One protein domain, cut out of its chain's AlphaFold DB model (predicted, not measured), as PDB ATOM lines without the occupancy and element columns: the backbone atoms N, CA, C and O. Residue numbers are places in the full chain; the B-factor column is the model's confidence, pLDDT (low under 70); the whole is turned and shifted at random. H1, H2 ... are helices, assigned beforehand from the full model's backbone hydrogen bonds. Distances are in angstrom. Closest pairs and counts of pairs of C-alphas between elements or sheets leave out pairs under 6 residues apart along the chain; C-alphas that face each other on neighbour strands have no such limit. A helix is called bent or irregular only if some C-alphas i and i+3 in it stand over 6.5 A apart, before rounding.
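AT A GLANCE: This is residues 7 to 70 of the 71 residues of the protein "DNA repair helicase rad3" of Enterocytozoon hepatopenaei (UniProt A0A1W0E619). The printed part is an open, flat loop of chain with an empty middle: H1 and H2 lie near each other in one limb, a long link leads round to H3, the longest helix, and a second long link leads on to H4 at the far end. No helix touches another. The 64 residues printed include four named helices, in the order H1, H2, H3, H4, and no named strand; under half of the residues, 30, are in these helices, and the class is all helix. The whole is extended, with a radius of gyration of the C-alphas of 17.2 A, and spans 47 by 30 by 13 A.

HOW THE PARTS SIT: H1, residues 11 to 14, and H2, residues 19 to 22, are close but not clearly touching: their closest C-alphas, those of Leu 14 and Gln 22, are 6.9 A apart. H3, residues 34 to 48, is apart from both. H4, residues 62 to 68, is apart from H1, H2 and H3. In H3 every O i to N i+4 pair is within hydrogen-bond range; in H4 1 of 3 is, beside 2 of 4 O i to N i+3 pairs, and H1 and H2 are too short for an O i to N i+4 pair.

IN THESE COORDINATES: H1 begins at C-alpha 11, (304.263, 207.825, 314.169), and H1 and H2 each measure 5.0 A from first to last C-alpha. H3 runs 20.8 A from C-alpha 34 at (301.987, 216.926, 332.646). H4 runs 10.3 A to C-alpha 68 at (319.181, 234.339, 297.438); it is irregular, but only just: C-alphas 63 and 66 are 6.9 A apart.

THE WHOLE: The two C-alphas farthest apart, those of Glu 35 and Lys 66, are 47.8 A apart. The printed part has no cut. The link H1 to H2 is tight; H2 to H3 and H3 to H4 are long. Residues 41 to 55, of which 41 to 48 belong to H3, stand free. The mean pLDDT of the printed part is 87.4; residues 54 to 57, 68 and 70 are under 70.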
ATOM      1  N   ARG A   7     297.260 209.007 321.474       90.31
ATOM      2  CA  ARG A   7     297.269 208.599 320.062       90.31
ATOM      3  C   ARG A   7     298.303 209.363 319.233       90.31
ATOM      4  O   ARG A   7     298.808 208.814 318.257       90.31
ATOM      5  N   PHE A   8     298.658 210.588 319.624       90.69
ATOM      6  CA  PHE A   8     299.692 211.381 318.947       90.69
ATOM      7  C   PHE A   8     301.123 210.963 319.300       90.69
ATOM      8  O   PHE A   8     302.064 211.541 318.770       90.69
ATOM      9  N   THR A   9     301.310 209.934 320.129       89.38
ATOM     10  CA  THR A   9     302.619 209.276 320.270       89.38
ATOM     11  C   THR A   9     302.930 208.343 319.098       89.38
ATOM     12  O   THR A   9     304.090 208.037 318.842       89.38
ATOM     13  N   GLN A  10     301.908 207.912 318.350       91.75
ATOM     14  CA  GLN A  10     302.078 207.018 317.212       91.75
ATOM     15  C   GLN A  10     302.590 207.773 315.983       91.75
ATOM     16  O   GLN A  10     301.986 208.747 315.524       91.75
ATOM     17  N   GLU A  11     303.646 207.245 315.366       89.94
ATOM     18  CA  GLU A  11     304.263 207.825 314.169       89.94
ATOM     19  C   GLU A  11     303.283 207.923 312.988       89.94
ATOM     20  O   GLU A  11     303.283 208.908 312.257       89.94
ATOM     21  N   SER A  12     302.356 206.968 312.861       92.50
ATOM     22  CA  SER A  12     301.308 206.967 311.828       92.50
ATOM     23  C   SER A  12     300.310 208.127 311.944       92.50
ATOM     24  O   SER A  12     299.622 208.456 310.974       92.50
ATOM     25  N   LYS A  13     300.176 208.722 313.135       91.06
ATOM     26  CA  LYS A  13     299.327 209.893 313.387       91.06
ATOM     27  C   LYS A  13     300.127 211.180 313.235       91.06
ATOM     28  O   LYS A  13     299.622 212.124 312.635       91.06
ATOM     29  N   LEU A  14     301.374 211.195 313.706       89.44
ATOM     30  CA  LEU A  14     302.288 212.328 313.534       89.44
ATOM     31  C   LEU A  14     302.605 212.594 312.058       89.44
ATOM     32  O   LEU A  14     302.587 213.746 311.629       89.44
ATOM     33  N   SER A  15     302.793 211.543 311.257       91.31
ATOM     34  CA  SER A  15     303.073 211.649 309.820       91.31
ATOM     35  C   SER A  15     301.917 212.229 308.999       91.31
ATOM     36  O   SER A  15     302.125 212.667 307.868       91.31
ATOM     37  N   LYS A  16     300.704 212.277 309.566       94.06
ATOM     38  CA  LYS A  16     299.526 212.904 308.946       94.06
ATOM     39  C   LYS A  16     299.439 214.407 309.199       94.06
ATOM     40  O   LYS A  16     298.616 215.072 308.575       94.06
ATOM     41  N   LEU A  17     300.246 214.950 310.112       92.94
ATOM     42  CA  LEU A  17     300.277 216.390 310.359       92.94
ATOM     43  C   LEU A  17     300.909 217.128 309.164       92.94
ATOM     44  O   LEU A  17     301.661 216.539 308.397       92.94
ATOM     45  N   PRO A  18     300.662 218.424 308.967       95.44
ATOM     46  CA  PRO A  18     301.393 219.204 307.974       95.44
ATOM     47  C   PRO A  18     302.912 219.198 308.215       95.44
ATOM     48  O   PRO A  18     303.364 219.272 309.361       95.44
ATOM     49  N   LYS A  19     303.714 219.182 307.136       93.62
ATOM     50  CA  LYS A  19     305.190 219.103 307.210       93.62
ATOM     51  C   LYS A  19     305.815 220.166 308.119       93.62
ATOM     52  O   LYS A  19     306.744 219.859 308.856       93.62
ATOM     53  N   TRP A  20     305.291 221.391 308.102       93.94
ATOM     54  CA  TRP A  20     305.809 222.493 308.917       93.94
ATOM     55  C   TRP A  20     305.633 222.263 310.427       93.94
ATOM     56  O   TRP A  20     306.456 222.734 311.206       93.94
ATOM     57  N   ILE A  21     304.612 221.506 310.849       93.50
ATOM     58  CA  ILE A  21     304.450 221.082 312.248       93.50
ATOM     59  C   ILE A  21     305.410 219.935 312.541       93.50
ATOM     60  O   ILE A  21     306.136 219.987 313.530       93.50
ATOM     61  N   GLN A  22     305.447 218.921 311.669       92.12
ATOM     62  CA  GLN A  22     306.300 217.744 311.856       92.12
ATOM     63  C   GLN A  22     307.775 218.125 312.043       92.12
ATOM     64  O   GLN A  22     308.435 217.597 312.927       92.12
ATOM     65  N   GLN A  23     308.268 219.095 311.266       92.69
ATOM     66  CA  GLN A  23     309.645 219.600 311.347       92.69
ATOM     67  C   GLN A  23     309.995 220.256 312.689       92.69
ATOM     68  O   GLN A  23     311.173 220.425 312.993       92.69
ATOM     69  N   ARG A  24     308.994 220.672 313.470       93.44
ATOM     70  CA  ARG A  24     309.174 221.331 314.770       93.44
ATOM     71  C   ARG A  24     308.853 220.413 315.949       93.44
ATOM     72  O   ARG A  24     309.088 220.804 317.087       93.44
ATOM     73  N   ILE A  25     308.326 219.212 315.698       92.31
ATOM     74  CA  ILE A  25     308.131 218.199 316.738       92.31
ATOM     75  C   ILE A  25     309.447 217.446 316.916       92.31
ATOM     76  O   ILE A  25     309.828 216.603 316.107       92.31
ATOM     77  N   GLU A  26     310.139 217.742 318.007       90.62
ATOM     78  CA  GLU A  26     311.310 216.978 318.423       90.62
ATOM     79  C   GLU A  26     310.884 215.656 319.062       90.62
ATOM     80  O   GLU A  26     309.909 215.602 319.814       90.62
ATOM     81  N   LYS A  27     311.654 214.588 318.826       88.00
ATOM     82  CA  LYS A  27     311.380 213.258 319.401       88.00
ATOM     83  C   LYS A  27     311.319 213.273 320.934       88.00
ATOM     84  O   LYS A  27     310.569 212.496 321.511       88.00
ATOM     85  N   GLY A  28     312.062 214.177 321.582       88.69
ATOM     86  CA  GLY A  28     312.049 214.357 323.037       88.69
ATOM     87  C   GLY A  28     310.784 215.024 323.589       88.69
ATOM     88  O   GLY A  28     310.531 214.929 324.782       88.69
ATOM     89  N   ASN A  29     309.969 215.655 322.737       91.75
ATOM     90  CA  ASN A  29     308.735 216.344 323.131       91.75
ATOM     91  C   ASN A  29     307.470 215.499 322.882       91.75
ATOM     92  O   ASN A  29     306.354 216.019 322.898       91.75
ATOM     93  N   VAL A  30     307.630 214.192 322.649       92.69
ATOM     94  CA  VAL A  30     306.533 213.235 322.449       92.69
ATOM     95  C   VAL A  30     306.360 212.385 323.709       92.69
ATOM     96  O   VAL A  30     307.337 211.903 324.269       92.69
ATOM     97  N   GLY A  31     305.115 212.178 324.152       91.25
ATOM     98  CA  GLY A  31     304.826 211.332 325.320       91.25
ATOM     99  C   GLY A  31     305.203 211.959 326.667       91.25
ATOM    100  O   GLY A  31     305.475 211.243 327.624       91.25
ATOM    101  N   LEU A  32     305.225 213.292 326.744       93.81
ATOM    102  CA  LEU A  32     305.534 214.021 327.971       93.81
ATOM    103  C   LEU A  32     304.448 213.825 329.038       93.81
ATOM    104  O   LEU A  32     303.252 213.862 328.741       93.81
ATOM    105  N   SER A  33     304.871 213.701 330.299       94.75
ATOM    106  CA  SER A  33     303.969 213.855 331.442       94.75
ATOM    107  C   SER A  33     303.550 215.321 331.606       94.75
ATOM    108  O   SER A  33     304.169 216.232 331.049       94.75
ATOM    109  N   ILE A  34     302.508 215.570 332.404       94.94
ATOM    110  CA  ILE A  34     301.987 216.926 332.646       94.94
ATOM    111  C   ILE A  34     303.077 217.849 333.214       94.94
ATOM    112  O   ILE A  34     303.233 218.980 332.755       94.94
ATOM    113  N   GLU A  35     303.869 217.364 334.170       96.62
ATOM    114  CA  GLU A  35     304.937 218.153 334.792       96.62
ATOM    115  C   GLU A  35     306.066 218.476 333.808       96.62
ATOM    116  O   GLU A  35     306.529 219.619 333.745       96.62
ATOM    117  N   MET A  36     306.465 217.502 332.981       95.50
ATOM    118  CA  MET A  36     307.479 217.709 331.943       95.50
ATOM    119  C   MET A  36     306.999 218.722 330.902       95.50
ATOM    120  O   MET A  36     307.724 219.663 330.576       95.50
ATOM    121  N   ALA A  37     305.756 218.582 330.433       94.94
ATOM    122  CA  ALA A  37     305.147 219.517 329.495       94.94
ATOM    123  C   ALA A  37     305.084 220.938 330.077       94.94
ATOM    124  O   ALA A  37     305.378 221.907 329.373       94.94
ATOM    125  N   MET A  38     304.765 221.078 331.369       96.50
ATOM    126  CA  MET A  38     304.756 222.375 332.044       96.50
ATOM    127  C   MET A  38     306.158 222.993 332.112       96.50
ATOM    128  O   MET A  38     306.303 224.194 331.873       96.50
ATOM    129  N   ASN A  39     307.192 222.198 332.395       96.31
ATOM    130  CA  ASN A  39     308.569 222.688 332.436       96.31
ATOM    131  C   ASN A  39     309.045 223.178 331.057       96.31
ATOM    132  O   ASN A  39     309.527 224.306 330.934       96.31
ATOM    133  N   VAL A  40     308.814 222.379 330.008       95.94
ATOM    134  CA  VAL A  40     309.123 222.755 328.616       95.94
ATOM    135  C   VAL A  40     308.382 224.033 328.224       95.94
ATOM    136  O   VAL A  40     308.969 224.939 327.639       95.94
ATOM    137  N   THR A  41     307.110 224.152 328.604       95.94
ATOM    138  CA  THR A  41     306.284 225.327 328.297       95.94
ATOM    139  C   THR A  41     306.811 226.599 328.969       95.94
ATOM    140  O   THR A  41     306.886 227.646 328.326       95.94
ATOM    141  N   LYS A  42     307.221 226.526 330.244       96.88
ATOM    142  CA  LYS A  42     307.819 227.667 330.962       96.88
ATOM    143  C   LYS A  42     309.107 228.141 330.293       96.88
ATOM    144  O   LYS A  42     309.286 229.343 330.103       96.88
ATOM    145  N   TYR A  43     309.979 227.202 329.928       95.88
ATOM    146  CA  TYR A  43     311.217 227.513 329.216       95.88
ATOM    147  C   TYR A  43     310.932 228.133 327.843       95.88
ATOM    148  O   TYR A  43     311.452 229.203 327.532       95.88
ATOM    149  N   PHE A  44     310.027 227.527 327.073       95.44
ATOM    150  CA  PHE A  44     309.620 228.017 325.758       95.44
ATOM    151  C   PHE A  44     309.134 229.469 325.807       95.44
ATOM    152  O   PHE A  44     309.599 230.296 325.027       95.44
ATOM    153  N   PHE A  45     308.237 229.809 326.739       96.25
ATOM    154  CA  PHE A  45     307.740 231.182 326.847       96.25
ATOM    155  C   PHE A  45     308.820 232.173 327.279       96.25
ATOM    156  O   PHE A  45     308.825 233.299 326.790       96.25
ATOM    157  N   LYS A  46     309.747 231.769 328.154       96.31
ATOM    158  CA  LYS A  46     310.850 232.635 328.587       96.31
ATOM    159  C   LYS A  46     311.795 232.977 327.433       96.31
ATOM    160  O   LYS A  46     312.180 234.136 327.299       96.31
ATOM    161  N   GLU A  47     312.141 231.998 326.601       94.75
ATOM    162  CA  GLU A  47     313.017 232.217 325.444       94.75
ATOM    163  C   GLU A  47     312.308 232.991 324.328       94.75
ATOM    164  O   GLU A  47     312.853 233.950 323.787       94.75
ATOM    165  N   MET A  48     311.060 232.636 324.014       94.31
ATOM    166  CA  MET A  48     310.316 233.273 322.920       94.31
ATOM    167  C   MET A  48     309.828 234.693 323.241       94.31
ATOM    168  O   MET A  48     309.467 235.426 322.325       94.31
ATOM    169  N   ALA A  49     309.807 235.096 324.515       95.12
ATOM    170  CA  ALA A  49     309.451 236.457 324.928       95.12
ATOM    171  C   ALA A  49     310.602 237.471 324.772       95.12
ATOM    172  O   ALA A  49     310.405 238.665 325.007       95.12
ATOM    173  N   GLN A  50     311.805 237.021 324.405       92.06
ATOM    174  CA  GLN A  50     312.948 237.905 324.184       92.06
ATOM    175  C   GLN A  50     312.736 238.791 322.942       92.06
ATOM    176  O   GLN A  50     312.008 238.440 322.012       92.06
ATOM    177  N   LYS A  51     313.398 239.956 322.903       90.19
ATOM    178  CA  LYS A  51     313.364 240.840 321.730       90.19
ATOM    179  C   LYS A  51     313.999 240.125 320.534       90.19
ATOM    180  O   LYS A  51     315.184 239.802 320.571       90.19
ATOM    181  N   SER A  52     313.229 239.909 319.470       81.06
ATOM    182  CA  SER A  52     313.710 239.238 318.266       81.06
ATOM    183  C   SER A  52     314.278 240.239 317.254       81.06
ATOM    184  O   SER A  52     313.610 241.177 316.828       81.06
ATOM    185  N   ASN A  53     315.526 240.019 316.839       72.56
ATOM    186  CA  ASN A  53     316.137 240.698 315.696       72.56
ATOM    187  C   ASN A  53     315.998 239.776 314.472       72.56
ATOM    188  O   ASN A  53     316.961 239.161 314.028       72.56
ATOM    189  N   SER A  54     314.777 239.591 313.969       63.44
ATOM    190  CA  SER A  54     314.437 238.575 312.953       63.44
ATOM    191  C   SER A  54     314.783 238.953 311.502       63.44
ATOM    192  O   SER A  54     314.318 238.300 310.566       63.44
ATOM    193  N   PHE A  55     315.612 239.980 311.299       61.50
ATOM    194  CA  PHE A  55     315.866 240.579 309.985       61.50
ATOM    195  C   PHE A  55     316.634 239.675 309.012       61.50
ATOM    196  O   PHE A  55     316.411 239.762 307.813       61.50
ATOM    197  N   GLU A  56     317.504 238.787 309.496       62.09
ATOM    198  CA  GLU A  56     318.448 238.080 308.613       62.09
ATOM    199  C   GLU A  56     318.005 236.668 308.202       62.09
ATOM    200  O   GLU A  56     318.424 236.168 307.161       62.09
ATOM    201  N   THR A  57     317.176 235.997 309.008       67.81
ATOM    202  CA  THR A  57     316.897 234.558 308.836       67.81
ATOM    203  C   THR A  57     315.501 234.246 308.316       67.81
ATOM    204  O   THR A  57     315.315 233.226 307.655       67.81
ATOM    205  N   SER A  58     314.511 235.087 308.625       74.56
ATOM    206  CA  SER A  58     313.100 234.841 308.280       74.56
ATOM    207  C   SER A  58     312.528 235.870 307.308       74.56
ATOM    208  O   SER A  58     311.506 235.611 306.677       74.56
ATOM    209  N   LEU A  59     313.176 237.030 307.184       78.62
ATOM    210  CA  LEU A  59     312.781 238.109 306.291       78.62
ATOM    211  C   LEU A  59     313.831 238.265 305.193       78.62
ATOM    212  O   LEU A  59     315.027 238.132 305.435       78.62
ATOM    213  N   VAL A  60     313.375 238.537 303.972       79.00
ATOM    214  CA  VAL A  60     314.254 238.847 302.845       79.00
ATOM    215  C   VAL A  60     314.069 240.314 302.496       79.00
ATOM    216  O   VAL A  60     312.982 240.736 302.113       79.00
ATOM    217  N   GLU A  61     315.140 241.088 302.618       79.69
ATOM    218  CA  GLU A  61     315.177 242.472 302.152       79.69
ATOM    219  C   GLU A  61     315.507 242.540 300.659       79.69
ATOM    220  O   GLU A  61     316.261 241.708 300.148       79.69
ATOM    221  N   GLU A  62     315.033 243.583 299.966       80.19
ATOM    222  CA  GLU A  62     315.261 243.801 298.525       80.19
ATOM    223  C   GLU A  62     316.745 243.715 298.125       80.19
ATOM    224  O   GLU A  62     317.092 243.189 297.066       80.19
ATOM    225  N   LYS A  63     317.640 244.168 299.011       79.31
ATOM    226  CA  LYS A  63     319.099 244.129 298.818       79.31
ATOM    227  C   LYS A  63     319.656 242.700 298.807       79.31
ATOM    228  O   LYS A  63     320.625 242.423 298.103       79.31
ATOM    229  N   ASN A  64     319.014 241.787 299.536       75.31
ATOM    230  CA  ASN A  64     319.445 240.402 299.727       75.31
ATOM    231  C   ASN A  64     318.772 239.422 298.749       75.31
ATOM    232  O   ASN A  64     319.271 238.309 298.567       75.31
ATOM    233  N   VAL A  65     317.707 239.837 298.045       81.06
ATOM    234  CA  VAL A  65     316.987 239.012 297.049       81.06
ATOM    235  C   VAL A  65     317.929 238.472 295.967       81.06
ATOM    236  O   VAL A  65     317.892 237.288 295.634       81.06
ATOM    237  N   LYS A  66     318.827 239.315 295.442       78.19
ATOM    238  CA  LYS A  66     319.762 238.927 294.369       78.19
ATOM    239  C   LYS A  66     320.783 237.875 294.807       78.19
ATOM    240  O   LYS A  66     321.275 237.133 293.963       78.19
ATOM    241  N   ASN A  67     321.103 237.814 296.099       74.50
ATOM    242  CA  ASN A  67     322.017 236.815 296.651       74.50
ATOM    243  C   ASN A  67     321.297 235.486 296.907       74.50
ATOM    244  O   ASN A  67     321.890 234.430 296.715       74.50
ATOM    245  N   PHE A  68     320.011 235.533 297.266       68.75
ATOM    246  CA  PHE A  68     319.181 234.339 297.438       68.75
ATOM    247  C   PHE A  68     318.850 233.632 296.116       68.75
ATOM    248  O   PHE A  68     318.849 232.409 296.078       68.75
ATOM    249  N   LEU A  69     318.618 234.379 295.031       72.75
ATOM    250  CA  LEU A  69     318.282 233.814 293.711       72.75
ATOM    251  C   LEU A  69     319.479 233.213 292.950       72.75
ATOM    252  O   LEU A  69     319.289 232.613 291.898       72.75
ATOM    253  N   LYS A  70     320.711 233.409 293.439       65.50
ATOM    254  CA  LYS A  70     321.943 232.890 292.817       65.50
ATOM    255  C   LYS A  70     322.360 231.503 293.323       65.50
ATOM    256  O   LYS A  70     323.391 231.001 292.882       65.50
TER     257      LYS A  70